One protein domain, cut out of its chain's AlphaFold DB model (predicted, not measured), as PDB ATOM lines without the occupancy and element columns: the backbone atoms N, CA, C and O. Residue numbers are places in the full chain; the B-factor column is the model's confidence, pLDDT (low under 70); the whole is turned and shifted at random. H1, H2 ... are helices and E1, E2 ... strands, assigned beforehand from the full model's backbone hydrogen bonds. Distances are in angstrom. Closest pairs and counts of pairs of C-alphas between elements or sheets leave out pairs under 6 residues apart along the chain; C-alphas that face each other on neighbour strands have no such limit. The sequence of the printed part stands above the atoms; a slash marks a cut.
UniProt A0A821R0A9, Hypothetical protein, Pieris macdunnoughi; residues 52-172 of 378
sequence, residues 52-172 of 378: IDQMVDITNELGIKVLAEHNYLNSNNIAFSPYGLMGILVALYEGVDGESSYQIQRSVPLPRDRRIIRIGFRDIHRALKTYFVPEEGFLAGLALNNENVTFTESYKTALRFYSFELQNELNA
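This is residues 52 to 172 of the 378 residues of the protein "Hypothetical protein" of Pieris macdunnoughi (UniProt A0A821R0A9). Helix H2 runs through the middle, with H1 crossing its beginning, H3 folding back from its end as a hairpin and H5 running antiparallel to its last residues. H4 meets the beginning of H1 almost at a right angle, and the two short strands E1 and E2 make a small parallel pair beside H5, with the short H6 after them. Two stretches stick out: residues 71 to 77, in the link from H1 to H2, and residues 130 to 136, of which 130 and 131 belong to H4. The printed part has 121 residues, with six named helices and two named strands in the order H1, H2, H3, H4, E1, H5, E2, H6. The class is mostly helix, and the whole is compact, with a radius of gyration of the C-alphas of 15.6 A and spans of 46 by 40 by 29 A.

H1, residues 52 to 70, touches H2, residues 82 to 95, with residues 59 to 63 alone; the closest C-alphas are those of Gly 63 and Pro 82, 4.7 A apart, and the tilt of 71 degrees is only just about perpendicular. H2 is the hub, touching four helices. H2 and H3, residues 98 to 107, form a helical hairpin, with Tyr 93 and Ser 101 closest, their C-alphas 5.7 A apart, at a shallow tilt of 17 degrees, opposite ways. H4, residues 114 to 131, touches H1 about perpendicular at 82 degrees, the C-alphas of Ile 52 and Gly 120 being closest at 3.8 A. H2 and H4 only just touch, with 3 pairs of C-alphas within 8 A; those of Val 90 and Ile 117 are closest at 7.6 A. H5, residues 153 to 161, touches H2 at a shallow tilt of 17 degrees, opposite ways, with the C-alphas of Gly 95 and Tyr 155 closest at 5.9 A. E1, residues 141 to 143, and E2, residues 164 to 166, are parallel neighbours, with N 165 and O 141 2.8 A apart and N 143 and O 165 2.9 A apart, within hydrogen-bond range. E1, H5 and E2 form a strand-helix-strand unit, two parallel neighbour strands with a helix between, and its crossover is right-handed. H6, residues 167 to 170, touches no helix. Every O i to N i+4 pair is within hydrogen-bond range in H1, H2, H3, H4 and H5; H6 is too short for such a pair.

H1 begins at C-alpha 52 (-10.040, -29.181, 1.019) and is 26.8 A long. H2 measures 20.3 A, H3 14.8 A, H4 25.6 A and H5 12.3 A. H6 ends at C-alpha 170 (-37.679, -20.911, -9.498).

The C-alphas farthest apart, those of Leu 73 and Ala 172, are 48.3 A apart. The printed part has no cut, and the link H1 to H2 is long, with 11 residues. The pLDDT is under 70 in residues 133 to 138 and 168 to 172.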
ATOM      1  N   ILE A  52      -9.944 -28.739   2.416       94.25
ATOM      2  CA  ILE A  52     -10.040 -29.181   1.019       94.25
ATOM      3  C   ILE A  52      -9.364 -30.543   0.817       94.25
ATOM      4  O   ILE A  52     -10.037 -31.470   0.385       94.25
ATOM      5  N   ASP A  53      -8.094 -30.691   1.209       94.00
ATOM      6  CA  ASP A  53      -7.323 -31.935   1.064       94.00
ATOM      7  C   ASP A  53      -8.047 -33.105   1.756       94.00
ATOM      8  O   ASP A  53      -8.252 -34.167   1.173       94.00
ATOM      9  N   GLN A  54      -8.535 -32.870   2.980       93.12
ATOM     10  CA  GLN A  54      -9.297 -33.847   3.759       93.12
ATOM     11  C   GLN A  54     -10.604 -34.267   3.066       93.12
ATOM     12  O   GLN A  54     -10.902 -35.457   2.991       93.12
ATOM     13  N   MET A  55     -11.390 -33.319   2.546       94.88
ATOM     14  CA  MET A  55     -12.636 -33.645   1.843       94.88
ATOM     15  C   MET A  55     -12.390 -34.292   0.471       94.88
ATOM     16  O   MET A  55     -13.224 -35.085   0.033       94.88
ATOM     17  N   VAL A  56     -11.262 -34.010  -0.195       95.12
ATOM     18  CA  VAL A  56     -10.847 -34.694  -1.433       95.12
ATOM     19  C   VAL A  56     -10.540 -36.161  -1.144       95.12
ATOM     20  O   VAL A  56     -11.110 -37.027  -1.809       95.12
ATOM     21  N   ASP A  57      -9.725 -36.445  -0.122       95.00
ATOM     22  CA  ASP A  57      -9.398 -37.815   0.296       95.00
ATOM     23  C   ASP A  57     -10.675 -38.629   0.573       95.00
ATOM     24  O   ASP A  57     -10.867 -39.698  -0.006       95.00
ATOM     25  N   ILE A  58     -11.602 -38.083   1.371       95.00
ATOM     26  CA  ILE A  58     -12.872 -38.744   1.725       95.00
ATOM     27  C   ILE A  58     -13.775 -38.947   0.493       95.00
ATOM     28  O   ILE A  58     -14.451 -39.971   0.377       95.00
ATOM     29  N   THR A  59     -13.788 -37.999  -0.454       95.56
ATOM     30  CA  THR A  59     -14.568 -38.110  -1.704       95.56
ATOM     31  C   THR A  59     -14.017 -39.204  -2.616       95.56
ATOM     32  O   THR A  59     -14.785 -39.982  -3.186       95.56
ATOM     33  N   ASN A  60     -12.694 -39.312  -2.718       95.19
ATOM     34  CA  ASN A  60     -12.035 -40.355  -3.498       95.19
ATOM     35  C   ASN A  60     -12.195 -41.736  -2.838       95.19
ATOM     36  O   ASN A  60     -12.505 -42.708  -3.524       95.19
ATOM     37  N   GLU A  61     -12.066 -41.820  -1.510       94.94
ATOM     38  CA  GLU A  61     -12.284 -43.052  -0.742       94.94
ATOM     39  C   GLU A  61     -13.727 -43.564  -0.886       94.94
ATOM     40  O   GLU A  61     -13.936 -44.757  -1.119       94.94
ATOM     41  N   LEU A  62     -14.724 -42.670  -0.823       95.00
ATOM     42  CA  LEU A  62     -16.120 -42.996  -1.129       95.00
ATOM     43  C   LEU A  62     -16.251 -43.593  -2.536       95.00
ATOM     44  O   LEU A  62     -16.910 -44.618  -2.708       95.00
ATOM     45  N   GLY A  63     -15.601 -42.985  -3.530       94.69
ATOM     46  CA  GLY A  63     -15.614 -43.487  -4.900       94.69
ATOM     47  C   GLY A  63     -15.062 -44.910  -5.022       94.69
ATOM     48  O   GLY A  63     -15.696 -45.776  -5.623       94.69
ATOM     49  N   ILE A  64     -13.915 -45.180  -4.394       94.38
ATOM     50  CA  ILE A  64     -13.287 -46.508  -4.401       94.38
ATOM     51  C   ILE A  64     -14.186 -47.546  -3.710       94.38
ATOM     52  O   ILE A  64     -14.351 -48.647  -4.234       94.38
ATOM     53  N   LYS A  65     -14.817 -47.200  -2.577       93.62
ATOM     54  CA  LYS A  65     -15.758 -48.092  -1.875       93.62
ATOM     55  C   LYS A  65     -16.980 -48.429  -2.727       93.62
ATOM     56  O   LYS A  65     -17.332 -49.598  -2.836       93.62
ATOM     57  N   VAL A  66     -17.589 -47.436  -3.376       93.56
ATOM     58  CA  VAL A  66     -18.749 -47.648  -4.261       93.56
ATOM     59  C   VAL A  66     -18.391 -48.540  -5.453       93.56
ATOM     60  O   VAL A  66     -19.180 -49.411  -5.808       93.56
ATOM     61  N   LEU A  67     -17.195 -48.388  -6.032       93.31
ATOM     62  CA  LEU A  67     -16.712 -49.289  -7.086       93.31
ATOM     63  C   LEU A  67     -16.445 -50.708  -6.576       93.31
ATOM     64  O   LEU A  67     -16.779 -51.665  -7.269       93.31
ATOM     65  N   ALA A  68     -15.862 -50.861  -5.386       93.44
ATOM     66  CA  ALA A  68     -15.604 -52.172  -4.794       93.44
ATOM     67  C   ALA A  68     -16.910 -52.944  -4.531       93.44
ATOM     68  O   ALA A  68     -17.006 -54.110  -4.909       93.44
ATOM     69  N   GLU A  69     -17.920 -52.276  -3.965       93.50
ATOM     70  CA  GLU A  69     -19.256 -52.847  -3.755       93.50
ATOM     71  C   GLU A  69     -19.980 -53.115  -5.081       93.50
ATOM     72  O   GLU A  69     -20.542 -54.192  -5.261       93.50
ATOM     73  N   HIS A  70     -19.925 -52.193  -6.053       92.75
ATOM     74  CA  HIS A  70     -20.527 -52.429  -7.368       92.75
ATOM     75  C   HIS A  70     -19.925 -53.654  -8.054       92.75
ATOM     76  O   HIS A  70     -20.677 -54.433  -8.629       92.75
ATOM     77  N   ASN A  71     -18.599 -53.817  -8.007       92.50
ATOM     78  CA  ASN A  71     -17.870 -54.900  -8.670       92.50
ATOM     79  C   ASN A  71     -17.965 -56.241  -7.920       92.50
ATOM     80  O   ASN A  71     -17.491 -57.265  -8.424       92.50
ATOM     81  N   TYR A  72     -18.574 -56.275  -6.732       93.62
ATOM     82  CA  TYR A  72     -18.803 -57.513  -6.001       93.62
ATOM     83  C   TYR A  72     -19.797 -58.403  -6.767       93.62
ATOM     84  O   TYR A  72     -20.997 -58.143  -6.811       93.62
ATOM     85  N   LEU A  73     -19.274 -59.472  -7.381       90.75
ATOM     86  CA  LEU A  73     -20.018 -60.437  -8.209       90.75
ATOM     87  C   LEU A  73     -20.680 -59.842  -9.469       90.75
ATOM     88  O   LEU A  73     -21.634 -60.410  -9.999       90.75
ATOM     89  N   ASN A  74     -20.155 -58.730  -9.983       92.38
ATOM     90  CA  ASN A  74     -20.733 -57.999 -11.108       92.38
ATOM     91  C   ASN A  74     -19.637 -57.568 -12.091       92.38
ATOM     92  O   ASN A  74     -18.611 -57.019 -11.696       92.38
ATOM     93  N   SER A  75     -19.869 -57.818 -13.379       92.44
ATOM     94  CA  SER A  75     -18.947 -57.505 -14.477       92.44
ATOM     95  C   SER A  75     -19.511 -56.473 -15.459       92.44
ATOM     96  O   SER A  75     -19.011 -56.357 -16.576       92.44
ATOM     97  N   ASN A  76     -20.588 -55.773 -15.092       94.75
ATOM     98  CA  ASN A  76     -21.184 -54.740 -15.932       94.75
ATOM     99  C   ASN A  76     -20.355 -53.450 -15.906       94.75
ATOM    100  O   ASN A  76     -19.733 -53.107 -14.900       94.75
ATOM    101  N   ASN A  77     -20.396 -52.697 -17.004       93.44
ATOM    102  CA  ASN A  77     -19.787 -51.373 -17.067       93.44
ATOM    103  C   ASN A  77     -20.541 -50.400 -16.147       93.44
ATOM    104  O   ASN A  77     -21.761 -50.278 -16.245       93.44
ATOM    105  N   ILE A  78     -19.806 -49.666 -15.310       93.88
ATOM    106  CA  ILE A  78     -20.328 -48.577 -14.479       93.88
ATOM    107  C   ILE A  78     -19.559 -47.285 -14.754       93.88
ATOM    108  O   ILE A  78     -18.335 -47.278 -14.862       93.88
ATOM    109  N   ALA A  79     -20.292 -46.176 -14.805       92.31
ATOM    110  CA  ALA A  79     -19.757 -44.829 -14.679       92.31
ATOM    111  C   ALA A  79     -20.579 -44.087 -13.618       92.31
ATOM    112  O   ALA A  79     -21.803 -44.183 -13.592       92.31
ATOM    113  N   PHE A  80     -19.907 -43.362 -12.728       93.31
ATOM    114  CA  PHE A  80     -20.533 -42.550 -11.686       93.31
ATOM    115  C   PHE A  80     -19.574 -41.424 -11.274       93.31
ATOM    116  O   PHE A  80     -18.378 -41.481 -11.558       93.31
ATOM    117  N   SER A  81     -20.095 -40.407 -10.587       92.50
ATOM    118  CA  SER A  81     -19.296 -39.301 -10.050       92.50
ATOM    119  C   SER A  81     -19.207 -39.405  -8.522       92.50
ATOM    120  O   SER A  81     -20.219 -39.168  -7.852       92.50
ATOM    121  N   PRO A  82     -18.024 -39.700  -7.941       94.75
ATOM    122  CA  PRO A  82     -17.819 -39.642  -6.492       94.75
ATOM    123  C   PRO A  82     -18.148 -38.259  -5.920       94.75
ATOM    124  O   PRO A  82     -18.734 -38.153  -4.845       94.75
ATOM    125  N   TYR A  83     -17.833 -37.199  -6.674       93.44
ATOM    126  CA  TYR A  83     -18.149 -35.818  -6.313       93.44
ATOM    127  C   TYR A  83     -19.662 -35.569  -6.229       93.44
ATOM    128  O   TYR A  83     -20.137 -35.021  -5.234       93.44
ATOM    129  N   GLY A  84     -20.428 -36.008  -7.235       92.50
ATOM    130  CA  GLY A  84     -21.886 -35.852  -7.248       92.50
ATOM    131  C   GLY A  84     -22.557 -36.600  -6.093       92.50
ATOM    132  O   GLY A  84     -23.391 -36.034  -5.387       92.50
ATOM    133  N   LEU A  85     -22.125 -37.840  -5.836       93.50
ATOM    134  CA  LEU A  85     -22.609 -38.629  -4.703       93.50
ATOM    135  C   LEU A  85     -22.273 -37.965  -3.357       93.50
ATOM    136  O   LEU A  85     -23.144 -37.852  -2.496       93.50
ATOM    137  N   MET A  86     -21.041 -37.471  -3.189       94.94
ATOM    138  CA  MET A  86     -20.638 -36.735  -1.989       94.94
ATOM    139  C   MET A  86     -21.477 -35.467  -1.788       94.94
ATOM    140  O   MET A  86     -21.897 -35.199  -0.667       94.94
ATOM    141  N   GLY A  87     -21.770 -34.713  -2.852       93.56
ATOM    142  CA  GLY A  87     -22.589 -33.501  -2.767       93.56
ATOM    143  C   GLY A  87     -23.991 -33.769  -2.222       93.56
ATOM    144  O   GLY A  87     -24.457 -33.047  -1.341       93.56
ATOM    145  N   ILE A  88     -24.629 -34.854  -2.673       93.62
ATOM    146  CA  ILE A  88     -25.934 -35.298  -2.162       93.62
ATOM    147  C   ILE A  88     -25.828 -35.720  -0.687       93.62
ATOM    148  O   ILE A  88     -26.672 -35.341   0.124       93.62
ATOM    149  N   LEU A  89     -24.785 -36.469  -0.313       94.50
ATOM    150  CA  LEU A  89     -24.589 -36.934   1.066       94.50
ATOM    151  C   LEU A  89     -24.272 -35.794   2.043       94.50
ATOM    152  O   LEU A  89     -24.782 -35.801   3.161       94.50
ATOM    153  N   VAL A  90     -23.485 -34.801   1.626       94.62
ATOM    154  CA  VAL A  90     -23.195 -33.590   2.409       94.62
ATOM    155  C   VAL A  90     -24.455 -32.742   2.583       94.62
ATOM    156  O   VAL A  90     -24.738 -32.314   3.700       94.62
ATOM    157  N   ALA A  91     -25.246 -32.552   1.520       93.50
ATOM    158  CA  ALA A  91     -26.536 -31.874   1.612       93.50
ATOM    159  C   ALA A  91     -27.479 -32.594   2.591       93.50
ATOM    160  O   ALA A  91     -28.007 -31.966   3.506       93.50
ATOM    161  N   LEU A  92     -27.617 -33.919   2.477       94.06
ATOM    162  CA  LEU A  92     -28.438 -34.717   3.389       94.06
ATOM    163  C   LEU A  92     -27.944 -34.616   4.842       94.06
ATOM    164  O   LEU A  92     -28.749 -34.363   5.736       94.06
ATOM    165  N   TYR A  93     -26.634 -34.750   5.079       94.88
ATOM    166  CA  TYR A  93     -26.010 -34.662   6.407       94.88
ATOM    167  C   TYR A  93     -26.249 -33.316   7.113       94.88
ATOM    168  O   TYR A  93     -26.266 -33.245   8.340       94.88
ATOM    169  N   GLU A  94     -26.458 -32.241   6.354       93.44
ATOM    170  CA  GLU A  94     -26.758 -30.918   6.903       93.44
ATOM    171  C   GLU A  94     -28.218 -30.767   7.350       93.44
ATOM    172  O   GLU A  94     -28.492 -29.969   8.249       93.44
ATOM    173  N   GLY A  95     -29.132 -31.533   6.745       92.19
ATOM    174  CA  GLY A  95     -30.567 -31.529   7.041       92.19
ATOM    175  C   GLY A  95     -31.030 -32.595   8.035       92.19
ATOM    176  O   GLY A  95     -32.176 -32.536   8.476       92.19
ATOM    177  N   VAL A  96     -30.174 -33.560   8.390       93.19
ATOM    178  CA  VAL A  96     -30.487 -34.610   9.369       93.19
ATOM    179  C   VAL A  96     -29.713 -34.439  10.674       93.19
ATOM    180  O   VAL A  96     -28.552 -34.035  10.688       93.19
ATOM    181  N   ASP A  97     -30.346 -34.838  11.773       91.12
ATOM    182  CA  ASP A  97     -29.771 -34.833  13.118       91.12
ATOM    183  C   ASP A  97     -29.969 -36.200  13.798       91.12
ATOM    184  O   ASP A  97     -30.617 -37.106  13.263       91.12
ATOM    185  N   GLY A  98     -29.379 -36.376  14.983       92.25
ATOM    186  CA  GLY A  98     -29.476 -37.619  15.753       92.25
ATOM    187  C   GLY A  98     -28.839 -38.823  15.050       92.25
ATOM    188  O   GLY A  98     -27.833 -38.702  14.349       92.25
ATOM    189  N   GLU A  99     -29.432 -40.000  15.244       92.75
ATOM    190  CA  GLU A  99     -28.903 -41.281  14.760       92.75
ATOM    191  C   GLU A  99     -28.725 -41.328  13.230       92.75
ATOM    192  O   GLU A  99     -27.698 -41.799  12.747       92.75
ATOM    193  N   SER A 100     -29.643 -40.746  12.452       92.38
ATOM    194  CA  SER A 100     -29.522 -40.693  10.985       92.38
ATOM    195  C   SER A 100     -28.272 -39.929  10.531       92.38
ATOM    196  O   SER A 100     -27.583 -40.350   9.601       92.38
ATOM    197  N   SER A 101     -27.929 -38.835  11.220       91.31
ATOM    198  CA  SER A 101     -26.695 -38.086  10.944       91.31
ATOM    199  C   SER A 101     -25.444 -38.903  11.290       91.31
ATOM    200  O   SER A 101     -24.443 -38.851  10.575       91.31
ATOM    201  N   TYR A 102     -25.515 -39.714  12.350       91.75
ATOM    202  CA  TYR A 102     -24.417 -40.566  12.793       91.75
ATOM    203  C   TYR A 102     -24.154 -41.729  11.832       91.75
ATOM    204  O   TYR A 102     -22.999 -42.042  11.543       91.75
ATOM    205  N   GLN A 103     -25.213 -42.324  11.277       91.88
ATOM    206  CA  GLN A 103     -25.100 -43.369  10.259       91.88
ATOM    207  C   GLN A 103     -24.430 -42.839   8.989       91.88
ATOM    208  O   GLN A 103     -23.496 -43.466   8.497       91.88
ATOM    209  N   ILE A 104     -24.812 -41.650   8.508       91.94
ATOM    210  CA  ILE A 104     -24.160 -41.020   7.346       91.94
ATOM    211  C   ILE A 104     -22.677 -40.736   7.635       91.94
ATOM    212  O   ILE A 104     -21.824 -41.115   6.835       91.94
ATOM    213  N   GLN A 105     -22.362 -40.158   8.802       91.38
ATOM    214  CA  GLN A 105     -20.989 -39.860   9.246       91.38
ATOM    215  C   GLN A 105     -20.099 -41.102   9.447       91.38
ATOM    216  O   GLN A 105     -18.872 -40.986   9.438       91.38
ATOM    217  N   ARG A 106     -20.688 -42.282   9.670       88.12
ATOM    218  CA  ARG A 106     -19.957 -43.555   9.769       88.12
ATOM    219  C   ARG A 106     -19.796 -44.248   8.419       88.12
ATOM    220  O   ARG A 106     -18.738 -44.814   8.166       88.12
ATOM    221  N   SER A 107     -20.821 -44.207   7.567       87.75
ATOM    222  CA  SER A 107     -20.800 -44.811   6.226       87.75
ATOM    223  C   SER A 107     -19.815 -44.099   5.300       87.75
ATOM    224  O   SER A 107     -19.051 -44.736   4.574       87.75
ATOM    225  N   VAL A 108     -19.795 -42.769   5.368       87.88
ATOM    226  CA  VAL A 108     -18.772 -41.921   4.762       87.88
ATOM    227  C   VAL A 108     -18.051 -41.240   5.912       87.88
ATOM    228  O   VAL A 108     -18.729 -40.532   6.654       87.88
ATOM    229  N   PRO A 109     -16.731 -41.443   6.103       87.94
ATOM    230  CA  PRO A 109     -16.014 -40.924   7.262       87.94
ATOM    231  C   PRO A 109     -15.929 -39.397   7.170       87.94
ATOM    232  O   PRO A 109     -14.966 -38.837   6.661       87.94
ATOM    233  N   LEU A 110     -16.978 -38.708   7.614       91.38
ATOM    234  CA  LEU A 110     -17.087 -37.259   7.531       91.38
ATOM    235  C   LEU A 110     -16.485 -36.611   8.791       91.38
ATOM    236  O   LEU A 110     -16.694 -37.115   9.901       91.38
ATOM    237  N   PRO A 111     -15.793 -35.463   8.660       90.88
ATOM    238  CA  PRO A 111     -15.311 -34.691   9.797       90.88
ATOM    239  C   PRO A 111     -16.451 -34.382  10.775       90.88
ATOM    240  O   PRO A 111     -17.541 -33.980  10.370       90.88
ATOM    241  N   ARG A 112     -16.196 -34.496  12.082       87.56
ATOM    242  CA  ARG A 112     -17.219 -34.185  13.098       87.56
ATOM    243  C   ARG A 112     -17.619 -32.706  13.123       87.56
ATOM    244  O   ARG A 112     -18.728 -32.375  13.531       87.56
ATOM    245  N   ASP A 113     -16.729 -31.818  12.686       90.06
ATOM    246  CA  ASP A 113     -17.017 -30.393  12.547       90.06
ATOM    247  C   ASP A 113     -17.597 -30.088  11.155       90.06
ATOM    248  O   ASP A 113     -16.875 -30.086  10.151       90.06
ATOM    249  N   ARG A 114     -18.894 -29.748  11.105       90.62
ATOM    250  CA  ARG A 114     -19.587 -29.334   9.870       90.62
ATOM    251  C   ARG A 114     -18.903 -28.152   9.164       90.62
ATOM    252  O   ARG A 114     -19.048 -28.010   7.955       90.62
ATOM    253  N   ARG A 115     -18.119 -27.313   9.858       91.50
ATOM    254  CA  ARG A 115     -17.362 -26.209   9.234       91.50
ATOM    255  C   ARG A 115     -16.247 -26.712   8.319       91.50
ATOM    256  O   ARG A 115     -16.012 -26.096   7.285       91.50
ATOM    257  N   ILE A 116     -15.599 -27.828   8.669       92.38
ATOM    258  CA  ILE A 116     -14.570 -28.462   7.832       92.38
ATOM    259  C   ILE A 116     -15.222 -28.989   6.549       92.38
ATOM    260  O   ILE A 116     -14.737 -28.682   5.463       92.38
ATOM    261  N   ILE A 117     -16.367 -29.674   6.668       94.12
ATOM    262  CA  ILE A 117     -17.163 -30.148   5.523       94.12
ATOM    263  C   ILE A 117     -17.556 -28.974   4.617       94.12
ATOM    264  O   ILE A 117     -17.237 -28.983   3.429       94.12
ATOM    265  N   ARG A 118     -18.177 -27.933   5.189       94.56
ATOM    266  CA  ARG A 118     -18.615 -26.730   4.465       94.56
ATOM    267  C   ARG A 118     -17.475 -26.078   3.693       94.56
ATOM    268  O   ARG A 118     -17.618 -25.809   2.507       94.56
ATOM    269  N   ILE A 119     -16.345 -25.812   4.349       93.75
ATOM    270  CA  ILE A 119     -15.197 -25.149   3.715       93.75
ATOM    271  C   ILE A 119     -14.575 -26.062   2.655       93.75
ATOM    272  O   ILE A 119     -14.439 -25.645   1.508       93.75
ATOM    273  N   GLY A 120     -14.255 -27.308   3.013       94.69
ATOM    274  CA  GLY A 120     -13.590 -28.254   2.123       94.69
ATOM    275  C   GLY A 120     -14.405 -28.559   0.872       94.69
ATOM    276  O   GLY A 120     -13.906 -28.391  -0.236       94.69
ATOM    277  N   PHE A 121     -15.680 -28.926   1.021       94.44
ATOM    278  CA  PHE A 121     -16.524 -29.288  -0.118       94.44
ATOM    279  C   PHE A 121     -16.880 -28.086  -1.010       94.44
ATOM    280  O   PHE A 121     -16.909 -28.218  -2.234       94.44
ATOM    281  N   ARG A 122     -17.058 -26.884  -0.435       92.19
ATOM    282  CA  ARG A 122     -17.177 -25.632  -1.207       92.19
ATOM    283  C   ARG A 122     -15.926 -25.366  -2.041       92.19
ATOM    284  O   ARG A 122     -16.036 -24.928  -3.184       92.19
ATOM    285  N   ASP A 123     -14.745 -25.592  -1.477       93.31
ATOM    286  CA  ASP A 123     -13.489 -25.302  -2.168       93.31
ATOM    287  C   ASP A 123     -13.198 -26.345  -3.265       93.31
ATOM    288  O   ASP A 123     -12.737 -25.963  -4.340       93.31
ATOM    289  N   ILE A 124     -13.616 -27.608  -3.083       93.44
ATOM    290  CA  ILE A 124     -13.695 -28.612  -4.165       93.44
ATOM    291  C   ILE A 124     -14.660 -28.155  -5.267       93.44
ATOM    292  O   ILE A 124     -14.277 -28.125  -6.435       93.44
ATOM    293  N   HIS A 125     -15.892 -27.756  -4.919       90.25
ATOM    294  CA  HIS A 125     -16.883 -27.274  -5.892       90.25
ATOM    295  C   HIS A 125     -16.333 -26.109  -6.727       90.25
ATOM    296  O   HIS A 125     -16.464 -26.097  -7.949       90.25
ATOM    297  N   ARG A 126     -15.665 -25.143  -6.081       89.19
ATOM    298  CA  ARG A 126     -15.020 -24.008  -6.755       89.19
ATOM    299  C   ARG A 126     -13.900 -24.451  -7.693       89.19
ATOM    300  O   ARG A 126     -13.871 -23.979  -8.824       89.19
ATOM    301  N   ALA A 127     -13.025 -25.356  -7.254       89.75
ATOM    302  CA  ALA A 127     -11.934 -25.877  -8.079       89.75
ATOM    303  C   ALA A 127     -12.455 -26.624  -9.323       89.75
ATOM    304  O   ALA A 127     -11.972 -26.390 -10.431       89.75
ATOM    305  N   LEU A 128     -13.491 -27.454  -9.166       88.06
ATOM    306  CA  LEU A 128     -14.141 -28.135 -10.289       88.06
ATOM    307  C   LEU A 128     -14.851 -27.142 -11.219       88.06
ATOM    308  O   LEU A 128     -14.699 -27.238 -12.433       88.06
ATOM    309  N   LYS A 129     -15.541 -26.130 -10.681       85.12
ATOM    310  CA  LYS A 129     -16.188 -25.071 -11.476       85.12
ATOM    311  C   LYS A 129     -15.197 -24.176 -12.239       85.12
ATOM    312  O   LYS A 129     -15.592 -23.532 -13.200       85.12
ATOM    313  N   THR A 130     -13.927 -24.123 -11.832       82.75
ATOM    314  CA  THR A 130     -12.857 -23.499 -12.635       82.75
ATOM    315  C   THR A 130     -12.215 -24.446 -13.649       82.75
ATOM    316  O   THR A 130     -11.567 -23.973 -14.576       82.75
ATOM    317  N   TYR A 131     -12.367 -25.761 -13.473       80.12
ATOM    318  CA  TYR A 131     -11.821 -26.778 -14.374       80.12
ATOM    319  C   TYR A 131     -12.748 -27.037 -15.569       80.12
ATOM    320  O   TYR A 131     -12.290 -27.127 -16.705       80.12
ATOM    321  N   PHE A 132     -14.057 -27.106 -15.321       75.12
ATOM    322  CA  PHE A 132     -15.068 -27.121 -16.373       75.12
ATOM    323  C   PHE A 132     -15.328 -25.685 -16.848       75.12
ATOM    324  O   PHE A 132     -15.715 -24.820 -16.062       75.12
ATOM    325  N   VAL A 133     -15.077 -25.425 -18.135       65.56
ATOM    326  CA  VAL A 133     -15.320 -24.129 -18.795       65.56
ATOM    327  C   VAL A 133     -16.797 -23.731 -18.598       65.56
ATOM    328  O   VAL A 133     -17.661 -24.602 -18.695       65.56
ATOM    329  N   PRO A 134     -17.122 -22.452 -18.312       58.34
ATOM    330  CA  PRO A 134     -18.419 -22.037 -17.751       58.34
ATOM    331  C   PRO A 134     -19.677 -22.228 -18.623       58.34
ATOM    332  O   PRO A 134     -20.740 -21.754 -18.227       58.34
ATOM    333  N   GLU A 135     -19.593 -22.893 -19.775       57.88
ATOM    334  CA  GLU A 135     -20.750 -23.166 -20.644       57.88
ATOM    335  C   GLU A 135     -21.655 -24.280 -20.093       57.88
ATOM    336  O   GLU A 135     -22.864 -24.255 -20.320       57.88
ATOM    337  N   GLU A 136     -21.114 -25.213 -19.302       57.84
ATOM    338  CA  GLU A 136     -21.892 -26.305 -18.713       57.84
ATOM    339  C   GLU A 136     -22.158 -26.069 -17.216       57.84
ATOM    340  O   GLU A 136     -21.285 -26.221 -16.361       57.84
ATOM    341  N   GLY A 137     -23.413 -25.754 -16.872       60.81
ATOM    342  CA  GLY A 137     -23.911 -25.587 -15.493       60.81
ATOM    343  C   GLY A 137     -23.961 -26.878 -14.653       60.81
ATOM    344  O   GLY A 137     -24.749 -26.982 -13.718       60.81
ATOM    345  N   PHE A 138     -23.126 -27.864 -14.981       65.12
ATOM    346  CA  PHE A 138     -23.225 -29.277 -14.601       65.12
ATOM    347  C   PHE A 138     -23.062 -29.579 -13.099       65.12
ATOM    348  O   PHE A 138     -23.371 -30.676 -12.644       65.12
ATOM    349  N   LEU A 139     -22.565 -28.622 -12.309       71.88
ATOM    350  CA  LEU A 139     -22.285 -28.804 -10.876       71.88
ATOM    351  C   LEU A 139     -23.389 -28.260  -9.949       71.88
ATOM    352  O   LEU A 139     -23.199 -28.268  -8.732       71.88
ATOM    353  N   ALA A 140     -24.506 -27.765 -10.489       76.81
ATOM    354  CA  ALA A 140     -25.659 -27.343  -9.694       76.81
ATOM    355  C   ALA A 140     -26.517 -28.552  -9.277       76.81
ATOM    356  O   ALA A 140     -26.810 -29.433 -10.085       76.81
ATOM    357  N   GLY A 141     -26.925 -28.596  -8.008       84.19
ATOM    358  CA  GLY A 141     -27.877 -29.590  -7.509       84.19
ATOM    359  C   GLY A 141     -29.316 -29.078  -7.588       84.19
ATOM    360  O   GLY A 141     -29.542 -27.873  -7.560       84.19
ATOM    361  N   LEU A 142     -30.305 -29.972  -7.608       88.81
ATOM    362  CA  LEU A 142     -31.720 -29.602  -7.500       88.81
ATOM    363  C   LEU A 142     -32.338 -30.255  -6.262       88.81
ATOM    364  O   LEU A 142     -32.320 -31.477  -6.118       88.81
ATOM    365  N   ALA A 143     -32.887 -29.439  -5.365       88.69
ATOM    366  CA  ALA A 143     -33.585 -29.890  -4.169       88.69
ATOM    367  C   ALA A 143     -35.104 -29.808  -4.384       88.69
ATOM    368  O   ALA A 143     -35.721 -28.742  -4.298       88.69
ATOM    369  N   LEU A 144     -35.703 -30.969  -4.657       89.44
ATOM    370  CA  LEU A 144     -37.150 -31.151  -4.767       89.44
ATOM    371  C   LEU A 144     -37.751 -31.517  -3.405       89.44
ATOM    372  O   LEU A 144     -37.120 -32.204  -2.603       89.44
ATOM    373  N   ASN A 145     -38.988 -31.087  -3.159       88.75
ATOM    374  CA  ASN A 145     -39.743 -31.450  -1.963       88.75
ATOM    375  C   ASN A 145     -41.210 -31.736  -2.300       88.75
ATOM    376  O   ASN A 145     -41.712 -31.301  -3.334       88.75
ATOM    377  N   ASN A 146     -41.904 -32.441  -1.408       89.94
ATOM    378  CA  ASN A 146     -43.356 -32.571  -1.475       89.94
ATOM    379  C   ASN A 146     -44.019 -31.222  -1.136       89.94
ATOM    380  O   ASN A 146     -43.552 -30.518  -0.245       89.94
ATOM    381  N   GLU A 147     -45.127 -30.890  -1.799       84.56
ATOM    382  CA  GLU A 147     -45.902 -29.656  -1.579       84.56
ATOM    383  C   GLU A 147     -46.332 -29.436  -0.112       84.56
ATOM    384  O   GLU A 147     -46.424 -28.298   0.343       84.56
ATOM    385  N   ASN A 148     -46.535 -30.520   0.647       87.75
ATOM    386  CA  ASN A 148     -46.968 -30.491   2.048       87.75
ATOM    387  C   ASN A 148     -45.804 -30.439   3.057       87.75
ATOM    388  O   ASN A 148     -46.028 -30.497   4.267       87.75
ATOM    389  N   VAL A 149     -44.558 -30.351   2.585       89.19
ATOM    390  CA  VAL A 149     -43.357 -30.264   3.422       89.19
ATOM    391  C   VAL A 149     -42.603 -28.987   3.058       89.19
ATOM    392  O   VAL A 149     -42.472 -28.625   1.892       89.19
ATOM    393  N   THR A 150     -42.063 -28.288   4.052       89.31
ATOM    394  CA  THR A 150     -41.272 -27.071   3.832       89.31
ATOM    395  C   THR A 150     -39.868 -27.231   4.398       89.31
ATOM    396  O   THR A 150     -39.667 -27.796   5.472       89.31
ATOM    397  N   PHE A 151     -38.870 -26.741   3.662       91.62
ATOM    398  CA  PHE A 151     -37.506 -26.666   4.174       91.62
ATOM    399  C   PHE A 151     -37.393 -25.541   5.204       91.62
ATOM    400  O   PHE A 151     -37.870 -24.426   4.972       91.62
ATOM    401  N   THR A 152     -36.711 -25.813   6.316       93.81
ATOM    402  CA  THR A 152     -36.336 -24.781   7.288       93.81
ATOM    403  C   THR A 152     -35.362 -23.787   6.652       93.81
ATOM    404  O   THR A 152     -34.548 -24.146   5.800       93.81
ATOM    405  N   GLU A 153     -35.414 -22.517   7.062       93.81
ATOM    406  CA  GLU A 153     -34.597 -21.462   6.441       93.81
ATOM    407  C   GLU A 153     -33.084 -21.688   6.630       93.81
ATOM    408  O   GLU A 153     -32.276 -21.408   5.742       93.81
ATOM    409  N   SER A 154     -32.698 -22.291   7.759       93.19
ATOM    410  CA  SER A 154     -31.331 -22.755   8.008       93.19
ATOM    411  C   SER A 154     -30.888 -23.826   7.007       93.19
ATOM    412  O   SER A 154     -29.754 -23.775   6.528       93.19
ATOM    413  N   TYR A 155     -31.773 -24.760   6.645       94.19
ATOM    414  CA  TYR A 155     -31.469 -25.814   5.681       94.19
ATOM    415  C   TYR A 155     -31.444 -25.298   4.238       94.19
ATOM    416  O   TYR A 155     -30.504 -25.608   3.511       94.19
ATOM    417  N   LYS A 156     -32.373 -24.413   3.840       93.56
ATOM    418  CA  LYS A 156     -32.292 -23.709   2.541       93.56
ATOM    419  C   LYS A 156     -30.961 -22.974   2.377       93.56
ATOM    420  O   LYS A 156     -30.341 -23.034   1.319       93.56
ATOM    421  N   THR A 157     -30.504 -22.304   3.436       93.44
ATOM    422  CA  THR A 157     -29.219 -21.590   3.443       93.44
ATOM    423  C   THR A 157     -28.039 -22.550   3.253       93.44
ATOM    424  O   THR A 157     -27.116 -22.234   2.504       93.44
ATOM    425  N   ALA A 158     -28.077 -23.737   3.871       92.62
ATOM    426  CA  ALA A 158     -27.073 -24.780   3.657       92.62
ATOM    427  C   ALA A 158     -27.114 -25.338   2.220       92.62
ATOM    428  O   ALA A 158     -26.071 -25.438   1.582       92.62
ATOM    429  N   LEU A 159     -28.300 -25.616   1.672       92.62
ATOM    430  CA  LEU A 159     -28.471 -26.081   0.291       92.62
ATOM    431  C   LEU A 159     -27.910 -25.077  -0.731       92.62
ATOM    432  O   LEU A 159     -27.055 -25.437  -1.542       92.62
ATOM    433  N   ARG A 160     -28.295 -23.796  -0.637       91.31
ATOM    434  CA  ARG A 160     -27.757 -22.729  -1.504       91.31
ATOM    435  C   ARG A 160     -26.233 -22.586  -1.386       91.31
ATOM    436  O   ARG A 160     -25.570 -22.293  -2.378       91.31
ATOM    437  N   PHE A 161     -25.659 -22.807  -0.199       91.06
ATOM    438  CA  PHE A 161     -24.206 -22.762   0.018       91.06
ATOM    439  C   PHE A 161     -23.445 -23.844  -0.774       91.06
ATOM    440  O   PHE A 161     -22.309 -23.603  -1.182       91.06
ATOM    441  N   TYR A 162     -24.079 -24.988  -1.047       90.12
ATOM    442  CA  TYR A 162     -23.555 -26.052  -1.913       90.12
ATOM    443  C   TYR A 162     -24.065 -25.970  -3.365       90.12
ATOM    444  O   TYR A 162     -23.971 -26.948  -4.099       90.12
ATOM    445  N   SER A 163     -24.603 -24.817  -3.785       88.75
ATOM    446  CA  SER A 163     -25.163 -24.599  -5.129       88.75
ATOM    447  C   SER A 163     -26.334 -25.525  -5.492       88.75
ATOM    448  O   SER A 163     -26.480 -25.913  -6.649       88.75
ATOM    449  N   PHE A 164     -27.191 -25.852  -4.516       90.00
ATOM    450  CA  PHE A 164     -28.490 -26.472  -4.788       90.00
ATOM    451  C   PHE A 164     -29.569 -25.412  -5.038       90.00
ATOM    452  O   PHE A 164     -29.754 -24.493  -4.234       90.00
ATOM    453  N   GLU A 165     -30.310 -25.584  -6.127       88.88
ATOM    454  CA  GLU A 165     -31.494 -24.809  -6.483       88.88
ATOM    455  C   GLU A 165     -32.750 -25.371  -5.798       88.88
ATOM    456  O   GLU A 165     -32.854 -26.569  -5.520       88.88
ATOM    457  N   LEU A 166     -33.712 -24.492  -5.507       87.00
ATOM    458  CA  LEU A 166     -34.944 -24.807  -4.784       87.00
ATOM    459  C   LEU A 166     -36.142 -24.593  -5.717       87.00
ATOM    460  O   LEU A 166     -36.436 -23.459  -6.092       87.00
ATOM    461  N   GLN A 167     -36.869 -25.665  -6.054       77.62
ATOM    462  CA  GLN A 167     -37.963 -25.625  -7.041       77.62
ATOM    463  C   GLN A 167     -39.018 -24.546  -6.741       77.62
ATOM    464  O   GLN A 167     -39.503 -23.866  -7.643       77.62
ATOM    465  N   ASN A 168     -39.347 -24.358  -5.460       65.69
ATOM    466  CA  ASN A 168     -40.360 -23.401  -5.013       65.69
ATOM    467  C   ASN A 168     -39.945 -21.934  -5.245       65.69
ATOM    468  O   ASN A 168     -40.803 -21.055  -5.216       65.69
ATOM    469  N   GLU A 169     -38.655 -21.661  -5.469       60.66
ATOM    470  CA  GLU A 169     -38.117 -20.316  -5.704       60.66
ATOM    471  C   GLU A 169     -37.919 -20.026  -7.197       60.66
ATOM    472  O   GLU A 169     -38.112 -18.886  -7.611       60.66
ATOM    473  N   LEU A 170     -37.684 -21.048  -8.032       57.97
ATOM    474  CA  LEU A 170     -37.679 -20.911  -9.498       57.97
ATOM    475  C   LEU A 170     -39.000 -20.312 -10.021       57.97
ATOM    476  O   LEU A 170     -38.993 -19.461 -10.909       57.97
ATOM    477  N   ASN A 171     -40.128 -20.672  -9.401       52.41
ATOM    478  CA  ASN A 171     -41.441 -20.094  -9.712       52.41
ATOM    479  C   ASN A 171     -41.640 -18.660  -9.170       52.41
ATOM    480  O   ASN A 171     -42.574 -17.981  -9.591       52.41
ATOM    481  N   ALA A 172     -40.796 -18.195  -8.244       51.31
ATOM    482  CA  ALA A 172     -40.887 -16.868  -7.627       51.31
ATOM    483  C   ALA A 172     -39.942 -15.831  -8.270       51.31
ATOM    484  O   ALA A 172     -40.215 -14.636  -8.206       51.31
TER     485      ALA A 172